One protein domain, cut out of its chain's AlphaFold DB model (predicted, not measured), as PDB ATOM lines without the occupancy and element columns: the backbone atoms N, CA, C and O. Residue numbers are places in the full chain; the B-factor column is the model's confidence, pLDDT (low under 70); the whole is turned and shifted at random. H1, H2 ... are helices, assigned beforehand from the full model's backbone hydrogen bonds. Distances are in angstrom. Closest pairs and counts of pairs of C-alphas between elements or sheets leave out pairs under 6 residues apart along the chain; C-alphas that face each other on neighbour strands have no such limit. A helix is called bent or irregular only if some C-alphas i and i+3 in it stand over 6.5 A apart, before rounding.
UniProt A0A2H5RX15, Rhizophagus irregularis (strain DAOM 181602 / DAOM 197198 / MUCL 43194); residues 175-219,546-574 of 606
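Overview. This is residues 175 to 219 and 546 to 574 of the 606 residues of a protein of Rhizophagus irregularis (strain DAOM 181602 / DAOM 197198 / MUCL 43194) (UniProt A0A2H5RX15). Four helices lie in a flat loop of contacts, with the longest, H4, along one side, H2 at the far side, and H1 and H3 bridging between them. H1 and H3 come close to each other about perpendicular, one toward each face of the flat shape, while the first part of H4 extends past both of them. The printed part has 74 residues, 48 of them in the four named helices, in the order H1, H2, H3, H4 along the chain, with no named strand; the class is all helix. The whole is compact, with a radius of gyration of the C-alphas of 12.7 A and spans of 37 by 32 by 16 A.

Along the chain. H4, residues 555 to 572, is 25.7 A long from its first to its last C-alpha, from (52.366, 16.982, 23.537) to (31.340, 20.952, 37.753). H3, residues 203 to 214, is 16.8 A long. H1, residues 175 to 182, is 10.7 A long and begins with C-alpha 175 at (40.832, 10.814, 42.709). H2, residues 186 to 195, is 14.1 A long. No helix is bent.

Arrangement. The helix packing is mostly crossed, with no touching pair at a shallow tilt. H4 touches H3 with residues 565 to 572 alone; the closest C-alphas, those of Val 214 and Leu 572, are 5.8 A apart. The two run the same way at a steep tilt of 53 degrees. H4 touches H1 with residues 562 to 569 alone, the closest C-alphas being those of Ser 180 and Gln 566 at 6.3 A. H1 and H4 run opposite ways at a steep tilt of 57 degrees. H1 and H3 are close but not clearly touching, about perpendicular at 90 degrees, with the C-alphas of Leu 176 and Leu 203 closest at 7.7 A. H1 and H2 form a helical hairpin: they touch, with the C-alphas of Lys 179 and Phe 189 closest at 7.2 A, and run opposite ways at a steep tilt of 43 degrees. H2 and H3 only just touch, with 3 pairs of C-alphas within 8 A, and H3 does so with residue 203 alone; the C-alphas of Asn 190 and Leu 203 are closest at 7.6 A. Their lines are about perpendicular at 82 degrees. H2 and H4 are apart. In H1, H2, H3 and H4 every O i to N i+4 pair is within hydrogen-bond range.

Size, cuts and confidence. The two C-alphas farthest apart, those of Asn 197 and Lys 219, are 37.7 A from each other. Residues 220 to 545 are not printed, and C-alphas 219 and 546 stand 21.5 A apart across this cut. The link from H3 to H4 runs across it. The link from H1 to H2 is tight, and that from H2 to H3 is short. The mean pLDDT of the printed part is 84.1, and residues 197 to 200 are under 70.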
ATOM      1  N   LEU A 175      39.484  11.250  43.097       88.94
ATOM      2  CA  LEU A 175      40.832  10.814  42.709       88.94
ATOM      3  C   LEU A 175      41.270  11.428  41.366       88.94
ATOM      4  O   LEU A 175      42.442  11.770  41.198       88.94
ATOM      5  N   LEU A 176      40.334  11.622  40.433       89.31
ATOM      6  CA  LEU A 176      40.590  12.244  39.132       89.31
ATOM      7  C   LEU A 176      40.924  13.739  39.265       89.31
ATOM      8  O   LEU A 176      41.797  14.230  38.555       89.31
ATOM      9  N   TYR A 177      40.326  14.433  40.233       89.19
ATOM     10  CA  TYR A 177      40.693  15.804  40.593       89.19
ATOM     11  C   TYR A 177      42.111  15.887  41.185       89.19
ATOM     12  O   TYR A 177      42.873  16.793  40.855       89.19
ATOM     13  N   VAL A 178      42.536  14.919  42.008       87.12
ATOM     14  CA  VAL A 178      43.944  14.871  42.453       87.12
ATOM     15  C   VAL A 178      44.869  14.570  41.258       87.12
ATOM     16  O   VAL A 178      45.926  15.186  41.134       87.12
ATOM     17  N   LYS A 179      44.460  13.705  40.317       87.19
ATOM     18  CA  LYS A 179      45.221  13.437  39.081       87.19
ATOM     19  C   LYS A 179      45.393  14.689  38.213       87.19
ATOM     20  O   LYS A 179      46.507  14.939  37.763       87.19
ATOM     21  N   SER A 180      44.345  15.489  38.003       84.31
ATOM     22  CA  SER A 180      44.406  16.701  37.167       84.31
ATOM     23  C   SER A 180      45.228  17.842  37.782       84.31
ATOM     24  O   SER A 180      45.730  18.687  37.044       84.31
ATOM     25  N   ASN A 181      45.416  17.850  39.108       80.00
ATOM     26  CA  ASN A 181      46.247  18.832  39.814       80.00
ATOM     27  C   ASN A 181      47.729  18.423  39.942       80.00
ATOM     28  O   ASN A 181      48.590  19.295  40.037       80.00
ATOM     29  N   PHE A 182      48.043  17.121  39.957       81.25
ATOM     30  CA  PHE A 182      49.407  16.615  40.198       81.25
ATOM     31  C   PHE A 182      50.008  15.792  39.037       81.25
ATOM     32  O   PHE A 182      51.121  15.292  39.169       81.25
ATOM     33  N   ASN A 183      49.285  15.641  37.918       74.88
ATOM     34  CA  ASN A 183      49.684  14.969  36.665       74.88
ATOM     35  C   ASN A 183      50.372  13.591  36.841       74.88
ATOM     36  O   ASN A 183      51.280  13.229  36.094       74.88
ATOM     37  N   PHE A 184      49.956  12.800  37.840       82.38
ATOM     38  CA  PHE A 184      50.471  11.436  38.020       82.38
ATOM     39  C   PHE A 184      49.904  10.471  36.964       82.38
ATOM     40  O   PHE A 184      48.852  10.725  36.374       82.38
ATOM     41  N   SER A 185      50.589   9.348  36.717       82.56
ATOM     42  CA  SER A 185      50.285   8.415  35.616       82.56
ATOM     43  C   SER A 185      48.918   7.720  35.729       82.56
ATOM     44  O   SER A 185      48.235   7.774  36.755       82.56
ATOM     45  N   GLU A 186      48.458   7.080  34.652       82.94
ATOM     46  CA  GLU A 186      47.252   6.237  34.701       82.94
ATOM     47  C   GLU A 186      47.473   4.975  35.549       82.94
ATOM     48  O   GLU A 186      46.634   4.657  36.392       82.94
ATOM     49  N   ALA A 187      48.645   4.340  35.457       84.38
ATOM     50  CA  ALA A 187      49.030   3.249  36.352       84.38
ATOM     51  C   ALA A 187      48.961   3.656  37.841       84.38
ATOM     52  O   ALA A 187      48.446   2.900  38.662       84.38
ATOM     53  N   ALA A 188      49.403   4.870  38.196       86.44
ATOM     54  CA  ALA A 188      49.288   5.384  39.562       86.44
ATOM     55  C   ALA A 188      47.823   5.604  39.987       86.44
ATOM     56  O   ALA A 188      47.459   5.213  41.093       86.44
ATOM     57  N   PHE A 189      46.966   6.146  39.109       88.88
ATOM     58  CA  PHE A 189      45.521   6.250  39.365       88.88
ATOM     59  C   PHE A 189      44.906   4.874  39.640       88.88
ATOM     60  O   PHE A 189      44.314   4.660  40.697       88.88
ATOM     61  N   ASN A 190      45.110   3.925  38.724       85.75
ATOM     62  CA  ASN A 190      44.535   2.586  38.804       85.75
ATOM     63  C   ASN A 190      45.046   1.824  40.041       85.75
ATOM     64  O   ASN A 190      44.262   1.159  40.713       85.75
ATOM     65  N   ASN A 191      46.323   1.965  40.410       86.69
ATOM     66  CA  ASN A 191      46.873   1.336  41.613       86.69
ATOM     67  C   ASN A 191      46.325   1.948  42.912       86.69
ATOM     68  O   ASN A 191      46.013   1.202  43.838       86.69
ATOM     69  N   ILE A 192      46.140   3.273  42.984       87.25
ATOM     70  CA  ILE A 192      45.500   3.923  44.141       87.25
ATOM     71  C   ILE A 192      44.031   3.484  44.252       87.25
ATOM     72  O   ILE A 192      43.572   3.134  45.337       87.25
ATOM     73  N   TYR A 193      43.300   3.443  43.136       84.75
ATOM     74  CA  TYR A 193      41.885   3.058  43.108       84.75
ATOM     75  C   TYR A 193      41.672   1.579  43.495       84.75
ATOM     76  O   TYR A 193      40.772   1.253  44.275       84.75
ATOM     77  N   LYS A 194      42.574   0.688  43.050       82.81
ATOM     78  CA  LYS A 194      42.654  -0.717  43.490       82.81
ATOM     79  C   LYS A 194      42.986  -0.858  44.974       82.81
ATOM     80  O   LYS A 194      42.333  -1.645  45.649       82.81
ATOM     81  N   ALA A 195      43.942  -0.089  45.501       83.94
ATOM     82  CA  ALA A 195      44.384  -0.194  46.897       83.94
ATOM     83  C   ALA A 195      43.277   0.092  47.934       83.94
ATOM     84  O   ALA A 195      43.378  -0.357  49.075       83.94
ATOM     85  N   PHE A 196      42.209   0.794  47.543       81.50
ATOM     86  CA  PHE A 196      41.022   1.034  48.373       81.50
ATOM     87  C   PHE A 196      39.831   0.101  48.058       81.50
ATOM     88  O   PHE A 196      38.726   0.360  48.531       81.50
ATOM     89  N   ASN A 197      40.029  -0.973  47.279       65.62
ATOM     90  CA  ASN A 197      38.998  -1.924  46.822       65.62
ATOM     91  C   ASN A 197      37.819  -1.288  46.043       65.62
ATOM     92  O   ASN A 197      36.699  -1.793  46.079       65.62
ATOM     93  N   ARG A 198      38.054  -0.191  45.306       66.94
ATOM     94  CA  ARG A 198      37.006   0.598  44.609       66.94
ATOM     95  C   ARG A 198      36.905   0.334  43.103       66.94
ATOM     96  O   ARG A 198      36.269   1.076  42.371       66.94
ATOM     97  N   ASN A 199      37.559  -0.716  42.619       62.44
ATOM     98  CA  ASN A 199      37.897  -0.886  41.207       62.44
ATOM     99  C   ASN A 199      36.761  -1.498  40.347       62.44
ATOM    100  O   ASN A 199      36.958  -2.574  39.783       62.44
ATOM    101  N   LYS A 200      35.596  -0.835  40.221       67.75
ATOM    102  CA  LYS A 200      34.558  -1.206  39.224       67.75
ATOM    103  C   LYS A 200      34.432  -0.189  38.080       67.75
ATOM    104  O   LYS A 200      34.096  -0.562  36.959       67.75
ATOM    105  N   MET A 201      34.733   1.086  38.326       79.25
ATOM    106  CA  MET A 201      34.786   2.132  37.298       79.25
ATOM    107  C   MET A 201      36.214   2.395  36.797       79.25
ATOM    108  O   MET A 201      37.132   2.621  37.582       79.25
ATOM    109  N   SER A 202      36.399   2.410  35.472       85.00
ATOM    110  CA  SER A 202      37.669   2.785  34.838       85.00
ATOM    111  C   SER A 202      37.855   4.304  34.780       85.00
ATOM    112  O   SER A 202      36.880   5.061  34.728       85.00
ATOM    113  N   LEU A 203      39.110   4.758  34.701       86.88
ATOM    114  CA  LEU A 203      39.445   6.176  34.532       86.88
ATOM    115  C   LEU A 203      38.678   6.814  33.360       86.88
ATOM    116  O   LEU A 203      38.143   7.913  33.494       86.88
ATOM    117  N   ASN A 204      38.596   6.123  32.220       86.44
ATOM    118  CA  ASN A 204      37.927   6.643  31.027       86.44
ATOM    119  C   ASN A 204      36.397   6.699  31.186       86.44
ATOM    120  O   ASN A 204      35.788   7.656  30.711       86.44
ATOM    121  N   LYS A 205      35.777   5.775  31.939       87.50
ATOM    122  CA  LYS A 205      34.351   5.873  32.305       87.50
ATOM    123  C   LYS A 205      34.086   7.108  33.177       87.50
ATOM    124  O   LYS A 205      33.135   7.839  32.916       87.50
ATOM    125  N   ILE A 206      34.959   7.387  34.149       88.25
ATOM    126  CA  ILE A 206      34.861   8.573  35.019       88.25
ATOM    127  C   ILE A 206      35.057   9.868  34.204       88.25
ATOM    128  O   ILE A 206      34.254  10.791  34.333       88.25
ATOM    129  N   LYS A 207      36.060   9.928  33.309       89.44
ATOM    130  CA  LYS A 207      36.267  11.061  32.378       89.44
ATOM    131  C   LYS A 207      35.045  11.308  31.480       89.44
ATOM    132  O   LYS A 207      34.681  12.466  31.284       89.44
ATOM    133  N   LYS A 208      34.430  10.249  30.927       87.44
ATOM    134  CA  LYS A 208      33.256  10.364  30.038       87.44
ATOM    135  C   LYS A 208      32.056  10.941  30.790       87.44
ATOM    136  O   LYS A 208      31.486  11.920  30.329       87.44
ATOM    137  N   ILE A 209      31.751  10.414  31.979       86.38
ATOM    138  CA  ILE A 209      30.650  10.909  32.823       86.38
ATOM    139  C   ILE A 209      30.883  12.369  33.253       86.38
ATOM    140  O   ILE A 209      29.961  13.173  33.180       86.38
ATOM    141  N   LEU A 210      32.115  12.750  33.618       87.44
ATOM    142  CA  LEU A 210      32.459  14.155  33.896       87.44
ATOM    143  C   LEU A 210      32.240  15.068  32.674       87.44
ATOM    144  O   LEU A 210      31.845  16.216  32.836       87.44
ATOM    145  N   GLY A 211      32.484  14.566  31.460       86.50
ATOM    146  CA  GLY A 211      32.122  15.262  30.225       86.50
ATOM    147  C   GLY A 211      30.614  15.465  30.101       86.50
ATOM    148  O   GLY A 211      30.171  16.598  29.949       86.50
ATOM    149  N   SER A 212      29.837  14.387  30.246       86.25
ATOM    150  CA  SER A 212      28.372  14.413  30.136       86.25
ATOM    151  C   SER A 212      27.680  15.308  31.173       86.25
ATOM    152  O   SER A 212      26.673  15.916  30.843       86.25
ATOM    153  N   ILE A 213      28.216  15.426  32.395       84.44
ATOM    154  CA  ILE A 213      27.658  16.313  33.436       84.44
ATOM    155  C   ILE A 213      27.889  17.799  33.112       84.44
ATOM    156  O   ILE A 213      27.073  18.637  33.472       84.44
ATOM    157  N   VAL A 214      29.020  18.138  32.482       86.38
ATOM    158  CA  VAL A 214      29.500  19.530  32.386       86.38
ATOM    159  C   VAL A 214      29.327  20.134  30.986       86.38
ATOM    160  O   VAL A 214      29.380  21.351  30.837       86.38
ATOM    161  N   GLY A 215      29.142  19.317  29.945       83.81
ATOM    162  CA  GLY A 215      28.808  19.767  28.583       83.81
ATOM    163  C   GLY A 215      29.890  20.568  27.840       83.81
ATOM    164  O   GLY A 215      29.687  20.941  26.691       83.81
ATOM    165  N   ILE A 216      31.046  20.840  28.457       86.88
ATOM    166  CA  ILE A 216      32.138  21.600  27.827       86.88
ATOM    167  C   ILE A 216      32.922  20.705  26.873       86.88
ATOM    168  O   ILE A 216      33.526  19.717  27.306       86.88
ATOM    169  N   GLU A 217      32.988  21.103  25.606       84.88
ATOM    170  CA  GLU A 217      33.731  20.432  24.535       84.88
ATOM    171  C   GLU A 217      34.628  21.432  23.777       84.88
ATOM    172  O   GLU A 217      34.281  22.610  23.673       84.88
ATOM    173  N   PRO A 218      35.809  21.012  23.285       87.06
ATOM    174  CA  PRO A 218      36.724  21.901  22.580       87.06
ATOM    175  C   PRO A 218      36.310  22.069  21.112       87.06
ATOM    176  O   PRO A 218      36.255  21.093  20.367       87.06
ATOM    177  N   LYS A 219      36.115  23.312  20.658       86.19
ATOM    178  CA  LYS A 219      36.019  23.600  19.222       86.19
ATOM    179  C   LYS A 219      37.419  23.559  18.601       86.19
ATOM    180  O   LYS A 219      38.305  24.303  19.017       86.19
ATOM    181  N   ILE A 546      52.923  24.238  31.122       86.81
ATOM    182  CA  ILE A 546      54.092  23.403  30.775       86.81
ATOM    183  C   ILE A 546      54.126  22.066  31.559       86.81
ATOM    184  O   ILE A 546      54.290  21.025  30.922       86.81
ATOM    185  N   PRO A 547      53.898  22.015  32.892       86.19
ATOM    186  CA  PRO A 547      53.846  20.756  33.649       86.19
ATOM    187  C   PRO A 547      52.678  19.815  33.307       86.19
ATOM    188  O   PRO A 547      52.670  18.672  33.770       86.19
ATOM    189  N   LEU A 548      51.684  20.261  32.527       85.75
ATOM    190  CA  LEU A 548      50.603  19.398  32.037       85.75
ATOM    191  C   LEU A 548      51.043  18.542  30.842       85.75
ATOM    192  O   LEU A 548      50.403  17.529  30.568       85.75
ATOM    193  N   ILE A 549      52.140  18.907  30.170       86.06
ATOM    194  CA  ILE A 549      52.692  18.181  29.023       86.06
ATOM    195  C   ILE A 549      53.486  16.961  29.519       86.06
ATOM    196  O   ILE A 549      54.682  17.032  29.789       86.06
ATOM    197  N   SER A 550      52.804  15.823  29.648       81.25
ATOM    198  CA  SER A 550      53.390  14.525  30.001       81.25
ATOM    199  C   SER A 550      53.683  13.626  28.791       81.25
ATOM    200  O   SER A 550      54.575  12.782  28.870       81.25
ATOM    201  N   SER A 551      53.004  13.812  27.650       79.94
ATOM    202  CA  SER A 551      53.300  13.061  26.418       79.94
ATOM    203  C   SER A 551      54.419  13.714  25.609       79.94
ATOM    204  O   SER A 551      54.329  14.884  25.246       79.94
ATOM    205  N   ARG A 552      55.439  12.927  25.241       79.12
ATOM    206  CA  ARG A 552      56.469  13.335  24.267       79.12
ATOM    207  C   ARG A 552      56.068  13.078  22.808       79.12
ATOM    208  O   ARG A 552      56.710  13.631  21.924       79.12
ATOM    209  N   LYS A 553      55.047  12.245  22.554       78.31
ATOM    210  CA  LYS A 553      54.628  11.839  21.198       78.31
ATOM    211  C   LYS A 553      53.655  12.846  20.581       78.31
ATOM    212  O   LYS A 553      53.969  13.405  19.543       78.31
ATOM    213  N   LEU A 554      52.539  13.143  21.256       79.12
ATOM    214  CA  LEU A 554      51.628  14.245  20.899       79.12
ATOM    215  C   LEU A 554      51.442  15.189  22.104       79.12
ATOM    216  O   LEU A 554      50.418  15.114  22.794       79.12
ATOM    217  N   PRO A 555      52.419  16.076  22.387       80.69
ATOM    218  CA  PRO A 555      52.366  16.982  23.537       80.69
ATOM    219  C   PRO A 555      51.144  17.913  23.520       80.69
ATOM    220  O   PRO A 555      50.556  18.165  24.566       80.69
ATOM    221  N   TYR A 556      50.704  18.368  22.342       81.81
ATOM    222  CA  TYR A 556      49.573  19.294  22.194       81.81
ATOM    223  C   TYR A 556      48.221  18.628  22.482       81.81
ATOM    224  O   TYR A 556      47.423  19.173  23.237       81.81
ATOM    225  N   VAL A 557      47.991  17.410  21.978       82.12
ATOM    226  CA  VAL A 557      46.777  16.623  22.282       82.12
ATOM    227  C   VAL A 557      46.712  16.281  23.776       82.12
ATOM    228  O   VAL A 557      45.654  16.337  24.399       82.12
ATOM    229  N   ASN A 558      47.856  15.966  24.383       85.88
ATOM    230  CA  ASN A 558      47.973  15.724  25.819       85.88
ATOM    231  C   ASN A 558      47.715  16.996  26.656       85.88
ATOM    232  O   ASN A 558      46.992  16.920  27.650       85.88
ATOM    233  N   LEU A 559      48.211  18.160  26.220       88.00
ATOM    234  CA  LEU A 559      47.918  19.455  26.841       88.00
ATOM    235  C   LEU A 559      46.425  19.799  26.763       88.00
ATOM    236  O   LEU A 559      45.827  20.089  27.795       88.00
ATOM    237  N   ILE A 560      45.812  19.707  25.576       88.38
ATOM    238  CA  ILE A 560      44.380  19.981  25.357       88.38
ATOM    239  C   ILE A 560      43.520  19.098  26.267       88.38
ATOM    240  O   ILE A 560      42.655  19.608  26.975       88.38
ATOM    241  N   ASN A 561      43.802  17.793  26.329       87.69
ATOM    242  CA  ASN A 561      43.073  16.864  27.197       87.69
ATOM    243  C   ASN A 561      43.215  17.197  28.694       87.69
ATOM    244  O   ASN A 561      42.247  17.069  29.445       87.69
ATOM    245  N   ASN A 562      44.394  17.643  29.139       88.81
ATOM    246  CA  ASN A 562      44.620  18.023  30.535       88.81
ATOM    247  C   ASN A 562      43.988  19.384  30.887       88.81
ATOM    248  O   ASN A 562      43.434  19.517  31.979       88.81
ATOM    249  N   VAL A 563      43.990  20.356  29.968       90.56
ATOM    250  CA  VAL A 563      43.271  21.634  30.121       90.56
ATOM    251  C   VAL A 563      41.760  21.395  30.155       90.56
ATOM    252  O   VAL A 563      41.109  21.807  31.109       90.56
ATOM    253  N   LEU A 564      41.205  20.640  29.200       91.19
ATOM    254  CA  LEU A 564      39.781  20.281  29.158       91.19
ATOM    255  C   LEU A 564      39.324  19.572  30.443       91.19
ATOM    256  O   LEU A 564      38.240  19.847  30.956       91.19
ATOM    257  N   LEU A 565      40.160  18.690  31.002       90.06
ATOM    258  CA  LEU A 565      39.892  18.039  32.283       90.06
ATOM    259  C   LEU A 565      39.884  19.037  33.455       90.06
ATOM    260  O   LEU A 565      39.035  18.922  34.338       90.06
ATOM    261  N   GLN A 566      40.799  20.011  33.477       89.12
ATOM    262  CA  GLN A 566      40.810  21.064  34.497       89.12
ATOM    263  C   GLN A 566      39.607  22.008  34.367       89.12
ATOM    264  O   GLN A 566      38.967  22.280  35.382       89.12
ATOM    265  N   GLU A 567      39.240  22.449  33.160       90.25
ATOM    266  CA  GLU A 567      38.038  23.269  32.951       90.25
ATOM    267  C   GLU A 567      36.776  22.520  33.385       90.25
ATOM    268  O   GLU A 567      36.001  23.050  34.182       90.25
ATOM    269  N   ARG A 568      36.600  21.253  32.981       89.81
ATOM    270  CA  ARG A 568      35.441  20.452  33.410       89.81
ATOM    271  C   ARG A 568      35.322  20.375  34.940       89.81
ATOM    272  O   ARG A 568      34.218  20.484  35.463       89.81
ATOM    273  N   PHE A 569      36.432  20.303  35.684       89.19
ATOM    274  CA  PHE A 569      36.393  20.393  37.152       89.19
ATOM    275  C   PHE A 569      36.067  21.786  37.712       89.19
ATOM    276  O   PHE A 569      35.424  21.859  38.757       89.19
ATOM    277  N   LYS A 570      36.475  22.882  37.056       86.38
ATOM    278  CA  LYS A 570      36.085  24.246  37.473       86.38
ATOM    279  C   LYS A 570      34.590  24.494  37.295       86.38
ATOM    280  O   LYS A 570      33.999  25.202  38.106       86.38
ATOM    281  N   TYR A 571      33.993  23.939  36.241       84.00
ATOM    282  CA  TYR A 571      32.580  24.149  35.932       84.00
ATOM    283  C   TYR A 571      31.644  23.163  36.642       84.00
ATOM    284  O   TYR A 571      30.509  23.535  36.923       84.00
ATOM    285  N   LEU A 572      32.118  21.969  37.024       83.62
ATOM    286  CA  LEU A 572      31.340  20.952  37.753       83.62
ATOM    287  C   LEU A 572      30.557  21.513  38.955       83.62
ATOM    288  O   LEU A 572      29.425  21.105  39.175       83.62
ATOM    289  N   GLN A 573      31.123  22.477  39.691       76.06
ATOM    290  CA  GLN A 573      30.471  23.108  40.850       76.06
ATOM    291  C   GLN A 573      29.164  23.861  40.524       76.06
ATOM    292  O   GLN A 573      28.361  24.078  41.423       76.06
ATOM    293  N   PHE A 574      28.945  24.265  39.265       72.88
ATOM    294  CA  PHE A 574      27.746  24.997  38.835       72.88
ATOM    295  C   PHE A 574      26.611  24.079  38.357       72.88
ATOM    296  O   PHE A 574      25.464  24.512  38.303       72.88
TER     297      PHE A 574